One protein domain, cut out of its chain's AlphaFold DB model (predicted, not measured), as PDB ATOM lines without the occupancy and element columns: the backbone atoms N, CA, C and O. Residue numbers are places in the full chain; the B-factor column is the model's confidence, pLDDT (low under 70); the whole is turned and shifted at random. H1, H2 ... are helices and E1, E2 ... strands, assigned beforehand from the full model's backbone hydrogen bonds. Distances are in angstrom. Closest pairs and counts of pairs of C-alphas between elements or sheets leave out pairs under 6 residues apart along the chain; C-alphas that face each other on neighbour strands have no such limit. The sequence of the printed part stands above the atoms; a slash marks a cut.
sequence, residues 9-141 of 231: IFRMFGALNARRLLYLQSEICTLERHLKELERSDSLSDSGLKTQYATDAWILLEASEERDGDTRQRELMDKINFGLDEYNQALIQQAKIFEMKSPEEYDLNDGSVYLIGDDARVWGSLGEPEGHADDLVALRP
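What this domain is: This is residues 9 to 141 of the 231 residues of an uncharacterized protein of Byssothecium circinans (UniProt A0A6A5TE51). Picture a long rod: two long helices, H1 and H4, lie side by side and run opposite ways, with a small head at one end made of the short helices H2 and H3 and the links round them. At the other end are a small antiparallel pair of strands, E1 and E2, the short helix H5 and a long stretch with no named element, residues 111 to 135. The printed part has 133 residues, with five named helices and two named strands in the order E1, H1, H2, H3, H4, H5, E2, and its class is mostly helix. The whole is extended, with a radius of gyration of the C-alphas of 24.2 A and spans of 74 by 25 by 20 A.

Where its parts are: Find C-alpha 9 at (-13.410, -23.484, 4.718), where strand E1, residues 9 to 11, begins. Next comes helix H1, residues 14 to 42, which runs 41.6 A from C-alpha 14 at (-13.745, -16.187, 17.466) to C-alpha 42 at (12.963, -8.823, 48.530). Then look for the short helices H2, residues 57 to 61, 6.2 A long, and H3, residues 65 to 68, 5.4 A long. Helix H4, residues 72 to 98, runs 38.7 A, and helix H5, residues 105 to 110, runs 9.2 A. Strand E2, residues 136 to 140, covers 12.2 A and ends at C-alpha 140, (-8.112, -20.185, -0.117).

How they stand to each other: Start with H1 and H4, which touch at a shallow tilt of 23 degrees and run opposite ways; their closest C-alphas are those of Leu 24 and Tyr 87, 6.0 A apart. At the head, H2 only just touches H4, with 3 pairs of C-alphas within 8 A, and H4 meets that touch with residues 73 to 74 alone; the closest C-alphas are those of Leu 60 and Arg 74, 6.2 A apart. H3 touches no helix, and it is apart from H1. At the other end, E1 and E2 are antiparallel at 144 degrees, and N 10 and O 137, 2.9 A apart, are within hydrogen-bond range. H5 touches no helix. In H1, H2, H4 and H5 every O i to N i+4 pair is within hydrogen-bond range, while H3 is too short for such a pair.

The domain as a whole: The two C-alphas farthest apart, those of Asp 46 and Gly 127, are 74.4 A apart. The printed part has no cut. The links from H1 to H2, 14 residues, and from H5 to E2, 25 residues, are long. The mean pLDDT of the printed part is 88.6; look for values under 70 at residues 109 to 115, 126 and 141.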
ATOM      1  N   ILE A   9     -12.660 -24.330   3.784       85.06
ATOM      2  CA  ILE A   9     -13.410 -23.484   4.718       85.06
ATOM      3  C   ILE A   9     -13.326 -24.072   6.122       85.06
ATOM      4  O   ILE A   9     -13.594 -25.257   6.325       85.06
ATOM      5  N   PHE A  10     -13.020 -23.227   7.098       87.12
ATOM      6  CA  PHE A  10     -13.002 -23.598   8.507       87.12
ATOM      7  C   PHE A  10     -13.770 -22.598   9.350       87.12
ATOM      8  O   PHE A  10     -13.951 -21.442   8.979       87.12
ATOM      9  N   ARG A  11     -14.163 -23.044  10.538       89.25
ATOM     10  CA  ARG A  11     -14.672 -22.166  11.580       89.25
ATOM     11  C   ARG A  11     -13.515 -21.478  12.308       89.25
ATOM     12  O   ARG A  11     -12.546 -22.133  12.687       89.25
ATOM     13  N   MET A  12     -13.627 -20.173  12.538       90.94
ATOM     14  CA  MET A  12     -12.591 -19.365  13.191       90.94
ATOM     15  C   MET A  12     -12.637 -19.419  14.726       90.94
ATOM     16  O   MET A  12     -11.663 -19.043  15.374       90.94
ATOM     17  N   PHE A  13     -13.758 -19.858  15.315       92.19
ATOM     18  CA  PHE A  13     -13.966 -19.969  16.764       92.19
ATOM     19  C   PHE A  13     -13.701 -18.659  17.529       92.19
ATOM     20  O   PHE A  13     -13.155 -18.666  18.637       92.19
ATOM     21  N   GLY A  14     -14.122 -17.519  16.970       91.25
ATOM     22  CA  GLY A  14     -13.745 -16.187  17.466       91.25
ATOM     23  C   GLY A  14     -14.078 -15.956  18.946       91.25
ATOM     24  O   GLY A  14     -13.235 -15.495  19.713       91.25
ATOM     25  N   ALA A  15     -15.275 -16.358  19.384       92.19
ATOM     26  CA  ALA A  15     -15.692 -16.223  20.782       92.19
ATOM     27  C   ALA A  15     -14.862 -17.090  21.748       92.19
ATOM     28  O   ALA A  15     -14.573 -16.673  22.873       92.19
ATOM     29  N   LEU A  16     -14.470 -18.295  21.322       94.94
ATOM     30  CA  LEU A  16     -13.679 -19.207  22.148       94.94
ATOM     31  C   LEU A  16     -12.230 -18.719  22.265       94.94
ATOM     32  O   LEU A  16     -11.683 -18.699  23.367       94.94
ATOM     33  N   ASN A  17     -11.646 -18.251  21.161       95.44
ATOM     34  CA  ASN A  17     -10.297 -17.687  21.158       95.44
ATOM     35  C   ASN A  17     -10.220 -16.384  21.963       95.44
ATOM     36  O   ASN A  17      -9.291 -16.212  22.751       95.44
ATOM     37  N   ALA A  18     -11.230 -15.512  21.866       94.44
ATOM     38  CA  ALA A  18     -11.320 -14.320  22.712       94.44
ATOM     39  C   ALA A  18     -11.362 -14.687  24.205       94.44
ATOM     40  O   ALA A  18     -10.638 -14.107  25.012       94.44
ATOM     41  N   ARG A  19     -12.151 -15.704  24.580       97.44
ATOM     42  CA  ARG A  19     -12.202 -16.195  25.965       97.44
ATOM     43  C   ARG A  19     -10.851 -16.738  26.435       97.44
ATOM     44  O   ARG A  19     -10.446 -16.442  27.554       97.44
ATOM     45  N   ARG A  20     -10.147 -17.496  25.590       97.00
ATOM     46  CA  ARG A  20      -8.798 -17.997  25.896       97.00
ATOM     47  C   ARG A  20      -7.822 -16.849  26.168       97.00
ATOM     48  O   ARG A  20      -7.106 -16.905  27.163       97.00
ATOM     49  N   LEU A  21      -7.821 -15.809  25.331       97.69
ATOM     50  CA  LEU A  21      -6.967 -14.630  25.525       97.69
ATOM     51  C   LEU A  21      -7.263 -13.923  26.853       97.69
ATOM     52  O   LEU A  21      -6.333 -13.568  27.570       97.69
ATOM     53  N   LEU A  22      -8.541 -13.786  27.218       98.00
ATOM     54  CA  LEU A  22      -8.939 -13.200  28.501       98.00
ATOM     55  C   LEU A  22      -8.461 -14.030  29.700       98.00
ATOM     56  O   LEU A  22      -8.042 -13.458  30.706       98.00
ATOM     57  N   TYR A  23      -8.494 -15.361  29.603       98.12
ATOM     58  CA  TYR A  23      -7.960 -16.227  30.659       98.12
ATOM     59  C   TYR A  23      -6.448 -16.071  30.817       98.12
ATOM     60  O   TYR A  23      -6.001 -15.805  31.933       98.12
ATOM     61  N   LEU A  24      -5.689 -16.125  29.720       98.06
ATOM     62  CA  LEU A  24      -4.238 -15.898  29.746       98.06
ATOM     63  C   LEU A  24      -3.899 -14.517  30.327       98.06
ATOM     64  O   LEU A  24      -3.056 -14.401  31.212       98.06
ATOM     65  N   GLN A  25      -4.617 -13.473  29.906       98.12
ATOM     66  CA  GLN A  25      -4.448 -12.126  30.448       98.12
ATOM     67  C   GLN A  25      -4.698 -12.087  31.962       98.12
ATOM     68  O   GLN A  25      -3.924 -11.485  32.702       98.12
ATOM     69  N   SER A  26      -5.763 -12.736  32.443       98.31
ATOM     70  CA  SER A  26      -6.090 -12.758  33.873       98.31
ATOM     71  C   SER A  26      -5.030 -13.472  34.720       98.31
ATOM     72  O   SER A  26      -4.727 -13.036  35.838       98.31
ATOM     73  N   GLU A  27      -4.438 -14.537  34.174       98.00
ATOM     74  CA  GLU A  27      -3.351 -15.277  34.804       98.00
ATOM     75  C   GLU A  27      -2.092 -14.412  34.885       98.00
ATOM     76  O   GLU A  27      -1.570 -14.202  35.979       98.00
ATOM     77  N   ILE A  28      -1.681 -13.801  33.770       98.44
ATOM     78  CA  ILE A  28      -0.519 -12.901  33.722       98.44
ATOM     79  C   ILE A  28      -0.700 -11.725  34.685       98.44
ATOM     80  O   ILE A  28       0.200 -11.450  35.472       98.44
ATOM     81  N   CYS A  29      -1.870 -11.077  34.716       98.38
ATOM     82  CA  CYS A  29      -2.151  -9.999  35.673       98.38
ATOM     83  C   CYS A  29      -2.051 -10.464  37.135       98.38
ATOM     84  O   CYS A  29      -1.719  -9.681  38.027       98.38
ATOM     85  N   THR A  30      -2.369 -11.729  37.407       98.31
ATOM     86  CA  THR A  30      -2.246 -12.304  38.749       98.31
ATOM     87  C   THR A  30      -0.793 -12.565  39.115       98.31
ATOM     88  O   THR A  30      -0.373 -12.185  40.208       98.31
ATOM     89  N   LEU A  31      -0.021 -13.139  38.194       98.12
ATOM     90  CA  LEU A  31       1.410 -13.360  38.376       98.12
ATOM     91  C   LEU A  31       2.169 -12.032  38.520       98.12
ATOM     92  O   LEU A  31       2.980 -11.896  39.429       98.12
ATOM     93  N   GLU A  32       1.850 -11.026  37.704       98.19
ATOM     94  CA  GLU A  32       2.445  -9.683  37.762       98.19
ATOM     95  C   GLU A  32       2.226  -9.025  39.132       98.19
ATOM     96  O   GLU A  32       3.130  -8.404  39.692       98.19
ATOM     97  N   ARG A  33       1.025  -9.172  39.704       98.31
ATOM     98  CA  ARG A  33       0.728  -8.650  41.042       98.31
ATOM     99  C   ARG A  33       1.593  -9.320  42.106       98.31
ATOM    100  O   ARG A  33       2.199  -8.620  42.910       98.31
ATOM    101  N   HIS A  34       1.682 -10.651  42.080       97.94
ATOM    102  CA  HIS A  34       2.531 -11.395  43.010       97.94
ATOM    103  C   HIS A  34       4.015 -11.047  42.828       97.94
ATOM    104  O   HIS A  34       4.747 -10.992  43.812       97.94
ATOM    105  N   LEU A  35       4.459 -10.762  41.599       97.12
ATOM    106  CA  LEU A  35       5.837 -10.359  41.328       97.12
ATOM    107  C   LEU A  35       6.144  -9.024  41.997       97.12
ATOM    108  O   LEU A  35       7.120  -8.935  42.730       97.12
ATOM    109  N   LYS A  36       5.262  -8.030  41.850       97.06
ATOM    110  CA  LYS A  36       5.411  -6.724  42.514       97.06
ATOM    111  C   LYS A  36       5.449  -6.842  44.039       97.06
ATOM    112  O   LYS A  36       6.169  -6.101  44.706       97.06
ATOM    113  N   GLU A  37       4.658  -7.751  44.608       96.75
ATOM    114  CA  GLU A  37       4.649  -8.025  46.051       96.75
ATOM    115  C   GLU A  37       5.957  -8.682  46.522       96.75
ATOM    116  O   GLU A  37       6.507  -8.278  47.554       96.75
ATOM    117  N   LEU A  38       6.479  -9.649  45.757       95.44
ATOM    118  CA  LEU A  38       7.767 -10.291  46.029       95.44
ATOM    119  C   LEU A  38       8.928  -9.310  45.876       95.44
ATOM    120  O   LEU A  38       9.695  -9.164  46.815       95.44
ATOM    121  N   GLU A  39       8.994  -8.555  44.779       95.19
ATOM    122  CA  GLU A  39      10.022  -7.535  44.534       95.19
ATOM    123  C   GLU A  39      10.093  -6.511  45.668       95.19
ATOM    124  O   GLU A  39      11.171  -6.151  46.144       95.19
ATOM    125  N   ARG A  40       8.929  -6.064  46.156       95.19
ATOM    126  CA  ARG A  40       8.860  -5.164  47.308       95.19
ATOM    127  C   ARG A  40       9.412  -5.829  48.569       95.19
ATOM    128  O   ARG A  40      10.129  -5.174  49.320       95.19
ATOM    129  N   SER A  41       9.076  -7.091  48.805       93.69
ATOM    130  CA  SER A  41       9.534  -7.836  49.983       93.69
ATOM    131  C   SER A  41      11.040  -8.110  49.929       93.69
ATOM    132  O   SER A  41      11.739  -7.872  50.911       93.69
ATOM    133  N   ASP A  42      11.552  -8.518  48.769       94.06
ATOM    134  CA  ASP A  42      12.963  -8.823  48.530       94.06
ATOM    135  C   ASP A  42      13.833  -7.555  48.572       94.06
ATOM    136  O   ASP A  42      14.946  -7.594  49.099       94.06
ATOM    137  N   SER A  43      13.302  -6.397  48.156       92.56
ATOM    138  CA  SER A  43      13.991  -5.100  48.295       92.56
ATOM    139  C   SER A  43      14.209  -4.653  49.747       92.56
ATOM    140  O   SER A  43      15.058  -3.802  50.009       92.56
ATOM    141  N   LEU A  44      13.446  -5.218  50.687       92.81
ATOM    142  CA  LEU A  44      13.526  -4.935  52.123       92.81
ATOM    143  C   LEU A  44      14.164  -6.089  52.914       92.81
ATOM    144  O   LEU A  44      14.214  -6.029  54.140       92.81
ATOM    145  N   SER A  45      14.596  -7.153  52.235       90.88
ATOM    146  CA  SER A  45      15.134  -8.357  52.863       90.88
ATOM    147  C   SER A  45      16.609  -8.189  53.222       90.88
ATOM    148  O   SER A  45      17.415  -7.801  52.383       90.88
ATOM    149  N   ASP A  46      16.990  -8.595  54.433       86.25
ATOM    150  CA  ASP A  46      18.398  -8.689  54.848       86.25
ATOM    151  C   ASP A  46      19.056 -10.028  54.435       86.25
ATOM    152  O   ASP A  46      20.233 -10.263  54.707       86.25
ATOM    153  N   SER A  47      18.297 -10.934  53.803       84.75
ATOM    154  CA  SER A  47      18.773 -12.255  53.370       84.75
ATOM    155  C   SER A  47      19.462 -12.203  52.005       84.75
ATOM    156  O   SER A  47      18.853 -11.791  51.013       84.75
ATOM    157  N   GLY A  48      20.702 -12.692  51.953       89.19
ATOM    158  CA  GLY A  48      21.452 -12.903  50.715       89.19
ATOM    159  C   GLY A  48      21.668 -11.629  49.898       89.19
ATOM    160  O   GLY A  48      22.012 -10.574  50.430       89.19
ATOM    161  N   LEU A  49      21.483 -11.743  48.582       92.44
ATOM    162  CA  LEU A  49      21.619 -10.645  47.617       92.44
ATOM    163  C   LEU A  49      20.266 -10.173  47.064       92.44
ATOM    164  O   LEU A  49      20.216  -9.511  46.027       92.44
ATOM    165  N   LYS A  50      19.166 -10.478  47.763       91.69
ATOM    166  CA  LYS A  50      17.790 -10.187  47.325       91.69
ATOM    167  C   LYS A  50      17.530  -8.711  47.023       91.69
ATOM    168  O   LYS A  50      16.869  -8.382  46.042       91.69
ATOM    169  N   THR A  51      18.140  -7.809  47.787       93.19
ATOM    170  CA  THR A  51      18.046  -6.356  47.558       93.19
ATOM    171  C   THR A  51      18.618  -5.914  46.211       93.19
ATOM    172  O   THR A  51      18.232  -4.867  45.694       93.19
ATOM    173  N   GLN A  52      19.516  -6.710  45.624       92.38
ATOM    174  CA  GLN A  52      20.180  -6.407  44.358       92.38
ATOM    175  C   GLN A  52      19.456  -6.998  43.146       92.38
ATOM    176  O   GLN A  52      19.794  -6.638  42.020       92.38
ATOM    177  N   TYR A  53      18.433  -7.841  43.340       93.38
ATOM    178  CA  TYR A  53      17.677  -8.455  42.241       93.38
ATOM    179  C   TYR A  53      17.083  -7.424  41.273       93.38
ATOM    180  O   TYR A  53      17.073  -7.643  40.066       93.38
ATOM    181  N   ALA A  54      16.619  -6.282  41.789       88.62
ATOM    182  CA  ALA A  54      16.025  -5.222  40.974       88.62
ATOM    183  C   ALA A  54      17.055  -4.432  40.144       88.62
ATOM    184  O   ALA A  54      16.699  -3.811  39.145       88.62
ATOM    185  N   THR A  55      18.322  -4.420  40.566       90.94
ATOM    186  CA  THR A  55      19.398  -3.668  39.901       90.94
ATOM    187  C   THR A  55      20.274  -4.542  39.017       90.94
ATOM    188  O   THR A  55      20.828  -4.043  38.039       90.94
ATOM    189  N   ASP A  56      20.402  -5.827  39.350       92.75
ATOM    190  CA  ASP A  56      21.239  -6.782  38.637       92.75
ATOM    191  C   ASP A  56      20.464  -8.074  38.341       92.75
ATOM    192  O   ASP A  56      20.248  -8.936  39.199       92.75
ATOM    193  N   ALA A  57      20.072  -8.209  37.075       90.81
ATOM    194  CA  ALA A  57      19.341  -9.366  36.581       90.81
ATOM    195  C   ALA A  57      20.159 -10.665  36.657       90.81
ATOM    196  O   ALA A  57      19.572 -11.734  36.816       90.81
ATOM    197  N   TRP A  58      21.495 -10.602  36.575       94.06
ATOM    198  CA  TRP A  58      22.338 -11.794  36.704       94.06
ATOM    199  C   TRP A  58      22.191 -12.419  38.094       94.06
ATOM    200  O   TRP A  58      22.026 -13.632  38.218       94.06
ATOM    201  N   ILE A  59      22.147 -11.583  39.136       93.56
ATOM    202  CA  ILE A  59      21.977 -12.035  40.522       93.56
ATOM    203  C   ILE A  59      20.626 -12.738  40.700       93.56
ATOM    204  O   ILE A  59      20.585 -13.807  41.310       93.56
ATOM    205  N   LEU A  60      19.541 -12.188  40.142       93.94
ATOM    206  CA  LEU A  60      18.216 -12.818  40.181       93.94
ATOM    207  C   LEU A  60      18.198 -14.169  39.446       93.94
ATOM    208  O   LEU A  60      17.627 -15.141  39.940       93.94
ATOM    209  N   LEU A  61      18.831 -14.253  38.275       93.94
ATOM    210  CA  LEU A  61      18.897 -15.497  37.500       93.94
ATOM    211  C   LEU A  61      19.688 -16.586  38.239       93.94
ATOM    212  O   LEU A  61      19.285 -17.750  38.244       93.94
ATOM    213  N   GLU A  62      20.753 -16.206  38.941       94.25
ATOM    214  CA  GLU A  62      21.539 -17.101  39.796       94.25
ATOM    215  C   GLU A  62      20.986 -17.246  41.225       94.25
ATOM    216  O   GLU A  62      21.703 -17.710  42.114       94.25
ATOM    217  N   ALA A  63      19.731 -16.858  41.481       92.38
ATOM    218  CA  ALA A  63      19.095 -17.079  42.779       92.38
ATOM    219  C   ALA A  63      19.153 -18.558  43.187       92.38
ATOM    220  O   ALA A  63      18.889 -19.462  42.380       92.38
ATOM    221  N   SER A  64      19.490 -18.796  44.454       94.19
ATOM    222  CA  SER A  64      19.559 -20.128  45.048       94.19
ATOM    223  C   SER A  64      19.086 -20.105  46.497       94.19
ATOM    224  O   SER A  64      19.264 -19.118  47.212       94.19
ATOM    225  N   GLU A  65      18.518 -21.224  46.949       92.81
ATOM    226  CA  GLU A  65      18.076 -21.368  48.340       92.81
ATOM    227  C   GLU A  65      19.241 -21.224  49.332       92.81
ATOM    228  O   GLU A  65      19.069 -20.650  50.401       92.81
ATOM    229  N   GLU A  66      20.445 -21.675  48.964       91.50
ATOM    230  CA  GLU A  66      21.636 -21.575  49.818       91.50
ATOM    231  C   GLU A  66      22.092 -20.128  50.043       91.50
ATOM    232  O   GLU A  66      22.530 -19.789  51.143       91.50
ATOM    233  N   ARG A  67      22.008 -19.274  49.013       91.31
ATOM    234  CA  ARG A  67      22.457 -17.875  49.081       91.31
ATOM    235  C   ARG A  67      21.375 -16.954  49.633       91.31
ATOM    236  O   ARG A  67      21.670 -16.092  50.456       91.31
ATOM    237  N   ASP A  68      20.148 -17.117  49.148       90.00
ATOM    238  CA  ASP A  68      19.080 -16.128  49.313       90.00
ATOM    239  C   ASP A  68      17.906 -16.641  50.158       90.00
ATOM    240  O   ASP A  68      17.077 -15.847  50.608       90.00
ATOM    241  N   GLY A  69      17.847 -17.948  50.422       90.56
ATOM    242  CA  GLY A  69      16.785 -18.608  51.185       90.56
ATOM    243  C   GLY A  69      15.599 -19.072  50.337       90.56
ATOM    244  O   GLY A  69      14.862 -19.955  50.769       90.56
ATOM    245  N   ASP A  70      15.417 -18.522  49.132       92.62
ATOM    246  CA  ASP A  70      14.427 -18.984  48.160       92.62
ATOM    247  C   ASP A  70      14.765 -18.547  46.722       92.62
ATOM    248  O   ASP A  70      15.662 -17.741  46.484       92.62
ATOM    249  N   THR A  71      14.019 -19.098  45.763       94.81
ATOM    250  CA  THR A  71      14.105 -18.817  44.319       94.81
ATOM    251  C   THR A  71      12.799 -18.263  43.748       94.81
ATOM    252  O   THR A  71      12.580 -18.270  42.534       94.81
ATOM    253  N   ARG A  72      11.901 -17.770  44.614       95.00
ATOM    254  CA  ARG A  72      10.495 -17.504  44.264       95.00
ATOM    255  C   ARG A  72      10.336 -16.423  43.206       95.00
ATOM    256  O   ARG A  72       9.524 -16.589  42.299       95.00
ATOM    257  N   GLN A  73      11.096 -15.332  43.311       94.31
ATOM    258  CA  GLN A  73      11.027 -14.246  42.334       94.31
ATOM    259  C   GLN A  73      11.465 -14.727  40.941       94.31
ATOM    260  O   GLN A  73      10.785 -14.428  39.959       94.31
ATOM    261  N   ARG A  74      12.535 -15.537  40.851       95.12
ATOM    262  CA  ARG A  74      13.002 -16.123  39.581       95.12
ATOM    263  C   ARG A  74      11.953 -17.051  38.977       95.12
ATOM    264  O   ARG A  74      11.575 -16.878  37.825       95.12
ATOM    265  N   GLU A  75      11.431 -17.986  39.767       96.06
ATOM    266  CA  GLU A  75      10.402 -18.928  39.308       96.06
ATOM    267  C   GLU A  75       9.129 -18.227  38.831       96.06
ATOM    268  O   GLU A  75       8.475 -18.674  37.886       96.06
ATOM    269  N   LEU A  76       8.743 -17.138  39.497       96.69
ATOM    270  CA  LEU A  76       7.581 -16.362  39.094       96.69
ATOM    271  C   LEU A  76       7.836 -15.617  37.782       96.69
ATOM    272  O   LEU A  76       6.951 -15.583  36.929       96.69
ATOM    273  N   MET A  77       9.046 -15.085  37.599       95.75
ATOM    274  CA  MET A  77       9.463 -14.468  36.343       95.75
ATOM    275  C   MET A  77       9.447 -15.479  35.186       95.75
ATOM    276  O   MET A  77       8.922 -15.173  34.118       95.75
ATOM    277  N   ASP A  78       9.923 -16.707  35.410       95.94
ATOM    278  CA  ASP A  78       9.877 -17.782  34.409       95.94
ATOM    279  C   ASP A  78       8.434 -18.122  34.001       95.94
ATOM    280  O   ASP A  78       8.129 -18.253  32.813       95.94
ATOM    281  N   LYS A  79       7.512 -18.194  34.972       97.62
ATOM    282  CA  LYS A  79       6.078 -18.409  34.703       97.62
ATOM    283  C   LYS A  79       5.452 -17.259  33.916       97.62
ATOM    284  O   LYS A  79       4.654 -17.507  33.016       97.62
ATOM    285  N   ILE A  80       5.807 -16.015  34.242       97.69
ATOM    286  CA  ILE A  80       5.331 -14.832  33.514       97.69
ATOM    287  C   ILE A  80       5.834 -14.860  32.074       97.69
ATOM    288  O   ILE A  80       5.037 -14.648  31.165       97.69
ATOM    289  N   ASN A  81       7.116 -15.157  31.859       96.94
ATOM    290  CA  ASN A  81       7.695 -15.248  30.519       96.94
ATOM    291  C   ASN A  81       6.978 -16.310  29.678       96.94
ATOM    292  O   ASN A  81       6.558 -16.021  28.561       96.94
ATOM    293  N   PHE A  82       6.744 -17.496  30.248       97.50
ATOM    294  CA  PHE A  82       5.977 -18.549  29.583       97.50
ATOM    295  C   PHE A  82       4.554 -18.090  29.221       97.50
ATOM    296  O   PHE A  82       4.133 -18.217  28.071       97.50
ATOM    297  N   GLY A  83       3.825 -17.502  30.175       97.56
ATOM    298  CA  GLY A  83       2.467 -17.010  29.933       97.56
ATOM    299  C   GLY A  83       2.415 -15.892  28.886       97.56
ATOM    300  O   GLY A  83       1.520 -15.877  28.040       97.56
ATOM    301  N   LEU A  84       3.389 -14.977  28.902       98.25
ATOM    302  CA  LEU A  84       3.520 -13.910  27.908       98.25
ATOM    303  C   LEU A  84       3.781 -14.469  26.511       98.25
ATOM    304  O   LEU A  84       3.173 -13.984  25.556       98.25
ATOM    305  N   ASP A  85       4.635 -15.483  26.375       98.06
ATOM    306  CA  ASP A  85       4.889 -16.132  25.088       98.06
ATOM    307  C   ASP A  85       3.612 -16.767  24.531       98.06
ATOM    308  O   ASP A  85       3.252 -16.514  23.377       98.06
ATOM    309  N   GLU A  86       2.877 -17.523  25.352       97.81
ATOM    310  CA  GLU A  86       1.606 -18.127  24.940       97.81
ATOM    311  C   GLU A  86       0.558 -17.071  24.562       97.81
ATOM    312  O   GLU A  86      -0.110 -17.197  23.529       97.81
ATOM    313  N   TYR A  87       0.431 -16.009  25.361       98.31
ATOM    314  CA  TYR A  87      -0.498 -14.908  25.106       98.31
ATOM    315  C   TYR A  87      -0.159 -14.158  23.813       98.31
ATOM    316  O   TYR A  87      -1.031 -13.975  22.960       98.31
ATOM    317  N   ASN A  88       1.104 -13.767  23.632       97.94
ATOM    318  CA  ASN A  88       1.553 -13.013  22.464       97.94
ATOM    319  C   ASN A  88       1.404 -13.836  21.179       97.94
ATOM    320  O   ASN A  88       0.920 -13.326  20.165       97.94
ATOM    321  N   GLN A  89       1.762 -15.124  21.219       97.81
ATOM    322  CA  GLN A  89       1.573 -16.025  20.083       97.81
ATOM    323  C   GLN A  89       0.091 -16.188  19.739       97.81
ATOM    324  O   GLN A  89      -0.275 -16.059  18.568       97.81
ATOM    325  N   ALA A  90      -0.767 -16.420  20.737       96.81
ATOM    326  CA  ALA A  90      -2.206 -16.553  20.528       96.81
ATOM    327  C   ALA A  90      -2.825 -15.268  19.955       96.81
ATOM    328  O   ALA A  90      -3.661 -15.336  19.054       96.81
ATOM    329  N   LEU A  91      -2.383 -14.096  20.420       96.75
ATOM    330  CA  LEU A  91      -2.871 -12.804  19.942       96.75
ATOM    331  C   LEU A  91      -2.517 -12.577  18.466       96.75
ATOM    332  O   LEU A  91      -3.378 -12.192  17.675       96.75
ATOM    333  N   ILE A  92      -1.274 -12.874  18.073       96.94
ATOM    334  CA  ILE A  92      -0.821 -12.762  16.679       96.94
ATOM    335  C   ILE A  92      -1.559 -13.762  15.782       96.94
ATOM    336  O   ILE A  92      -1.972 -13.409  14.677       96.94
ATOM    337  N   GLN A  93      -1.732 -15.008  16.236       95.19
ATOM    338  CA  GLN A  93      -2.499 -16.017  15.497       95.19
ATOM    339  C   GLN A  93      -3.934 -15.544  15.267       95.19
ATOM    340  O   GLN A  93      -4.423 -15.604  14.141       95.19
ATOM    341  N   GLN A  94      -4.578 -15.006  16.302       94.56
ATOM    342  CA  GLN A  94      -5.943 -14.512  16.195       94.56
ATOM    343  C   GLN A  94      -6.048 -13.300  15.260       94.56
ATOM    344  O   GLN A  94      -6.978 -13.245  14.458       94.56
ATOM    345  N   ALA A  95      -5.091 -12.369  15.308       93.69
ATOM    346  CA  ALA A  95      -5.036 -11.241  14.378       93.69
ATOM    347  C   ALA A  95      -4.956 -11.719  12.917       93.69
ATOM    348  O   ALA A  95      -5.746 -11.282  12.086       93.69
ATOM    349  N   LYS A  96      -4.092 -12.700  12.629       93.06
ATOM    350  CA  LYS A  96      -3.984 -13.301  11.289       93.06
ATOM    351  C   LYS A  96      -5.264 -14.006  10.846       93.06
ATOM    352  O   LYS A  96      -5.616 -13.930   9.677       93.06
ATOM    353  N   ILE A  97      -5.952 -14.696  11.756       91.94
ATOM    354  CA  ILE A  97      -7.234 -15.350  11.452       91.94
ATOM    355  C   ILE A  97      -8.301 -14.303  11.105       91.94
ATOM    356  O   ILE A  97      -9.078 -14.518  10.183       91.94
ATOM    357  N   PHE A  98      -8.319 -13.157  11.792       87.94
ATOM    358  CA  PHE A  98      -9.251 -12.064  11.486       87.94
ATOM    359  C   PHE A  98      -8.978 -11.363  10.147       87.94
ATOM    360  O   PHE A  98      -9.890 -10.759   9.592       87.94
ATOM    361  N   GLU A  99      -7.756 -11.438   9.617       89.81
ATOM    362  CA  GLU A  99      -7.422 -10.927   8.280       89.81
ATOM    363  C   GLU A  99      -7.893 -11.856   7.147       89.81
ATOM    364  O   GLU A  99      -7.904 -11.455   5.980       89.81
ATOM    365  N   MET A 100      -8.274 -13.098   7.463       89.44
ATOM    366  CA  MET A 100      -8.757 -14.052   6.467       89.44
ATOM    367  C   MET A 100     -10.122 -13.629   5.920       89.44
ATOM    368  O   MET A 100     -10.956 -13.062   6.624       89.44
ATOM    369  N   LYS A 101     -10.364 -13.926   4.639       85.75
ATOM    370  CA  LYS A 101     -11.638 -13.611   3.989       85.75
ATOM    371  C   LYS A 101     -12.725 -14.598   4.412       85.75
ATOM    372  O   LYS A 101     -12.471 -15.798   4.548       85.75
ATOM    373  N   SER A 102     -13.942 -14.080   4.550       85.25
ATOM    374  CA  SER A 102     -15.146 -14.910   4.600       85.25
ATOM    375  C   SER A 102     -15.285 -15.687   3.281       85.25
ATOM    376  O   SER A 102     -14.949 -15.124   2.233       85.25
ATOM    377  N   PRO A 103     -15.756 -16.946   3.308       84.50
ATOM    378  CA  PRO A 103     -16.095 -17.680   2.092       84.50
ATOM    379  C   PRO A 103     -17.187 -16.967   1.287       84.50
ATOM    380  O   PRO A 103     -18.055 -16.303   1.862       84.50
ATOM    381  N   GLU A 104     -17.145 -17.118  -0.036       78.56
ATOM    382  CA  GLU A 104     -18.215 -16.658  -0.924       78.56
ATOM    383  C   GLU A 104     -19.373 -17.670  -0.951       78.56
ATOM    384  O   GLU A 104     -19.211 -18.845  -0.626       78.56
ATOM    385  N   GLU A 105     -20.558 -17.238  -1.385       74.62
ATOM    386  CA  GLU A 105     -21.760 -18.089  -1.447       74.62
ATOM    387  C   GLU A 105     -21.563 -19.341  -2.326       74.62
ATOM    388  O   GLU A 105     -22.095 -20.413  -2.041       74.62
ATOM    389  N   TYR A 106     -20.734 -19.232  -3.368       70.12
ATOM    390  CA  TYR A 106     -20.335 -20.371  -4.194       70.12
ATOM    391  C   TYR A 106     -19.498 -21.398  -3.413       70.12
ATOM    392  O   TYR A 106     -19.742 -22.598  -3.527       70.12
ATOM    393  N   ASP A 107     -18.562 -20.933  -2.579       71.62
ATOM    394  CA  ASP A 107     -17.683 -21.800  -1.785       71.62
ATOM    395  C   ASP A 107     -18.480 -22.638  -0.773       71.62
ATOM    396  O   ASP A 107     -18.127 -23.783  -0.486       71.62
ATOM    397  N   LEU A 108     -19.576 -22.079  -0.253       74.12
ATOM    398  CA  LEU A 108     -20.470 -22.757   0.688       74.12
ATOM    399  C   LEU A 108     -21.277 -23.886   0.024       74.12
ATOM    400  O   LEU A 108     -21.550 -24.896   0.668       74.12
ATOM    401  N   ASN A 109     -21.616 -23.740  -1.262       67.00
ATOM    402  CA  ASN A 109     -22.389 -24.735  -2.013       67.00
ATOM    403  C   ASN A 109     -21.543 -25.909  -2.532       67.00
ATOM    404  O   ASN A 109     -22.070 -27.009  -2.689       67.00
ATOM    405  N   ASP A 110     -20.254 -25.689  -2.803       59.91
ATOM    406  CA  ASP A 110     -19.335 -26.718  -3.322       59.91
ATOM    407  C   ASP A 110     -18.573 -27.449  -2.193       59.91
ATOM    408  O   ASP A 110     -18.191 -28.613  -2.311       59.91
ATOM    409  N   GLY A 111     -18.391 -26.785  -1.045       54.66
ATOM    410  CA  GLY A 111     -17.557 -27.248   0.067       54.66
ATOM    411  C   GLY A 111     -18.248 -28.105   1.130       54.66
ATOM    412  O   GLY A 111     -17.641 -28.362   2.172       54.66
ATOM    413  N   SER A 112     -19.494 -28.542   0.928       55.25
ATOM    414  CA  SER A 112     -20.274 -29.237   1.959       55.25
ATOM    415  C   SER A 112     -19.831 -30.696   2.158       55.25
ATOM    416  O   SER A 112     -20.523 -31.653   1.800       55.25
ATOM    417  N   VAL A 113     -18.648 -30.881   2.744       56.94
ATOM    418  CA  VAL A 113     -18.215 -32.155   3.323       56.94
ATOM    419  C   VAL A 113     -18.857 -32.264   4.701       56.94
ATOM    420  O   VAL A 113     -18.351 -31.739   5.689       56.94
ATOM    421  N   TYR A 114     -20.005 -32.932   4.766       60.34
ATOM    422  CA  TYR A 114     -20.697 -33.162   6.028       60.34
ATOM    423  C   TYR A 114     -19.934 -34.197   6.859       60.34
ATOM    424  O   TYR A 114     -19.938 -35.394   6.557       60.34
ATOM    425  N   LEU A 115     -19.279 -33.740   7.925       67.25
ATOM    426  CA  LEU A 115     -18.895 -34.618   9.025       67.25
ATOM    427  C   LEU A 115     -20.177 -35.085   9.734       67.25
ATOM    428  O   LEU A 115     -21.171 -34.371   9.772       67.25
ATOM    429  N   ILE A 116     -20.195 -36.319  10.245       74.69
ATOM    430  CA  ILE A 116     -21.397 -36.933  10.854       74.69
ATOM    431  C   ILE A 116     -21.565 -36.489  12.332       74.69
ATOM    432  O   ILE A 116     -22.517 -36.885  13.001       74.69
ATOM    433  N   GLY A 117     -20.644 -35.676  12.863       78.00
ATOM    434  CA  GLY A 117     -20.592 -35.273  14.271       78.00
ATOM    435  C   GLY A 117     -21.405 -34.021  14.617       78.00
ATOM    436  O   GLY A 117     -22.207 -33.530  13.828       78.00
ATOM    437  N   ASP A 118     -21.167 -33.474  15.812       78.50
ATOM    438  CA  ASP A 118     -21.782 -32.215  16.284       78.50
ATOM    439  C   ASP A 118     -21.450 -31.007  15.381       78.50
ATOM    440  O   ASP A 118     -22.111 -29.969  15.430       78.50
ATOM    441  N   ASP A 119     -20.429 -31.148  14.539       81.88
ATOM    442  CA  ASP A 119     -19.991 -30.197  13.526       81.88
ATOM    443  C   ASP A 119     -20.723 -30.331  12.181       81.88
ATOM    444  O   ASP A 119     -20.526 -29.493  11.302       81.88
ATOM    445  N   ALA A 120     -21.626 -31.306  12.027       76.19
ATOM    446  CA  ALA A 120     -22.370 -31.557  10.789       76.19
ATOM    447  C   ALA A 120     -23.115 -30.327  10.249       76.19
ATOM    448  O   ALA A 120     -23.358 -30.233   9.050       76.19
ATOM    449  N   ARG A 121     -23.497 -29.395  11.133       77.50
ATOM    450  CA  ARG A 121     -24.260 -28.184  10.792       77.50
ATOM    451  C   ARG A 121     -23.391 -26.934  10.631       77.50
ATOM    452  O   ARG A 121     -23.928 -25.882  10.313       77.50
ATOM    453  N   VAL A 122     -22.072 -27.017  10.837       83.81
ATOM    454  CA  VAL A 122     -21.168 -25.850  10.757       83.81
ATOM    455  C   VAL A 122     -21.209 -25.198   9.373       83.81
ATOM    456  O   VAL A 122     -21.168 -23.975   9.279       83.81
ATOM    457  N   TRP A 123     -21.361 -26.001   8.322       81.00
ATOM    458  CA  TRP A 123     -21.455 -25.551   6.930       81.00
ATOM    459  C   TRP A 123     -22.902 -25.521   6.404       81.00
ATOM    460  O   TRP A 123     -23.116 -25.494   5.197       81.00
ATOM    461  N   GLY A 124     -23.902 -25.559   7.292       76.62
ATOM    462  CA  GLY A 124     -25.311 -25.701   6.922       76.62
ATOM    463  C   GLY A 124     -25.710 -27.164   6.709       76.62
ATOM    464  O   GLY A 124     -24.960 -28.088   7.015       76.62
ATOM    465  N   SER A 125     -26.928 -27.406   6.226       72.69
ATOM    466  CA  SER A 125     -27.427 -28.754   5.921       72.69
ATOM    467  C   SER A 125     -28.256 -28.761   4.640       72.69
ATOM    468  O   SER A 125     -28.774 -27.725   4.239       72.69
ATOM    469  N   LEU A 126     -28.467 -29.931   4.025       68.94
ATOM    470  CA  LEU A 126     -29.328 -30.053   2.836       68.94
ATOM    471  C   LEU A 126     -30.759 -29.518   3.053       68.94
ATOM    472  O   LEU A 126     -31.407 -29.112   2.094       68.94
ATOM    473  N   GLY A 127     -31.263 -29.535   4.291       70.62
ATOM    474  CA  GLY A 127     -32.576 -28.981   4.640       70.62
ATOM    475  C   GLY A 127     -32.553 -27.505   5.044       70.62
ATOM    476  O   GLY A 127     -33.608 -26.884   5.117       70.62
ATOM    477  N   GLU A 128     -31.373 -26.950   5.314       76.75
ATOM    478  CA  GLU A 128     -31.169 -25.585   5.806       76.75
ATOM    479  C   GLU A 128     -29.771 -25.101   5.370       76.75
ATOM    480  O   GLU A 128     -28.825 -25.151   6.163       76.75
ATOM    481  N   PRO A 129     -29.604 -24.711   4.090       70.88
ATOM    482  CA  PRO A 129     -28.297 -24.350   3.533       70.88
ATOM    483  C   PRO A 129     -27.732 -23.073   4.166       70.88
ATOM    484  O   PRO A 129     -26.544 -22.989   4.444       70.88
ATOM    485  N   GLU A 130     -28.610 -22.114   4.470       75.94
ATOM    486  CA  GLU A 130     -28.266 -20.844   5.127       75.94
ATOM    487  C   GLU A 130     -28.017 -20.992   6.638       75.94
ATOM    488  O   GLU A 130     -27.608 -20.043   7.296       75.94
ATOM    489  N   GLY A 131     -28.234 -22.178   7.217       79.62
ATOM    490  CA  GLY A 131     -28.025 -22.446   8.644       79.62
ATOM    491  C   GLY A 131     -26.562 -22.669   9.036       79.62
ATOM    492  O   GLY A 131     -26.300 -23.381  10.006       79.62
ATOM    493  N   HIS A 132     -25.616 -22.153   8.252       83.62
ATOM    494  CA  HIS A 132     -24.188 -22.288   8.520       83.62
ATOM    495  C   HIS A 132     -23.742 -21.359   9.657       83.62
ATOM    496  O   HIS A 132     -24.438 -20.424  10.046       83.62
ATOM    497  N   ALA A 133     -22.562 -21.619  10.217       86.00
ATOM    498  CA  ALA A 133     -21.992 -20.740  11.228       86.00
ATOM    499  C   ALA A 133     -21.641 -19.364  10.625       86.00
ATOM    500  O   ALA A 133     -21.187 -19.278   9.485       86.00
ATOM    501  N   ASP A 134     -21.798 -18.295  11.408       86.38
ATOM    502  CA  ASP A 134     -21.428 -16.933  10.986       86.38
ATOM    503  C   ASP A 134     -19.905 -16.713  10.970       86.38
ATOM    504  O   ASP A 134     -19.401 -15.769  10.366       86.38
ATOM    505  N   ASP A 135     -19.153 -17.563  11.673       89.69
ATOM    506  CA  ASP A 135     -17.725 -17.399  11.935       89.69
ATOM    507  C   ASP A 135     -16.866 -18.309  11.039       89.69
ATOM    508  O   ASP A 135     -15.948 -18.988  11.504       89.69
ATOM    509  N   LEU A 136     -17.185 -18.348   9.742       89.44
ATOM    510  CA  LEU A 136     -16.463 -19.124   8.732       89.44
ATOM    511  C   LEU A 136     -15.385 -18.292   8.030       89.44
ATOM    512  O   LEU A 136     -15.572 -17.119   7.714       89.44
ATOM    513  N   VAL A 137     -14.252 -18.929   7.744       89.62
ATOM    514  CA  VAL A 137     -13.115 -18.346   7.027       89.62
ATOM    515  C   VAL A 137     -12.630 -19.296   5.939       89.62
ATOM    516  O   VAL A 137     -12.573 -20.512   6.137       89.62
ATOM    517  N   ALA A 138     -12.251 -18.740   4.789       86.62
ATOM    518  CA  ALA A 138     -11.666 -19.492   3.686       86.62
ATOM    519  C   ALA A 138     -10.138 -19.327   3.686       86.62
ATOM    520  O   ALA A 138      -9.625 -18.215   3.554       86.62
ATOM    521  N   LEU A 139      -9.389 -20.435   3.794       81.81
ATOM    522  CA  LEU A 139      -7.917 -20.401   3.684       81.81
ATOM    523  C   LEU A 139      -7.462 -20.056   2.266       81.81
ATOM    524  O   LEU A 139      -6.423 -19.430   2.055       81.81
ATOM    525  N   ARG A 140      -8.248 -20.505   1.294       75.25
ATOM    526  CA  ARG A 140      -8.112 -20.185  -0.117       75.25
ATOM    527  C   ARG A 140      -9.525 -19.906  -0.622       75.25
ATOM    528  O   ARG A 140     -10.210 -20.867  -0.955       75.25
ATOM    529  N   PRO A 141      -9.988 -18.645  -0.597       68.50
ATOM    530  CA  PRO A 141     -11.221 -18.300  -1.293       68.50
ATOM    531  C   PRO A 141     -11.033 -18.628  -2.774       68.50
ATOM    532  O   PRO A 141      -9.917 -18.454  -3.292       68.50
TER     533      PRO A 141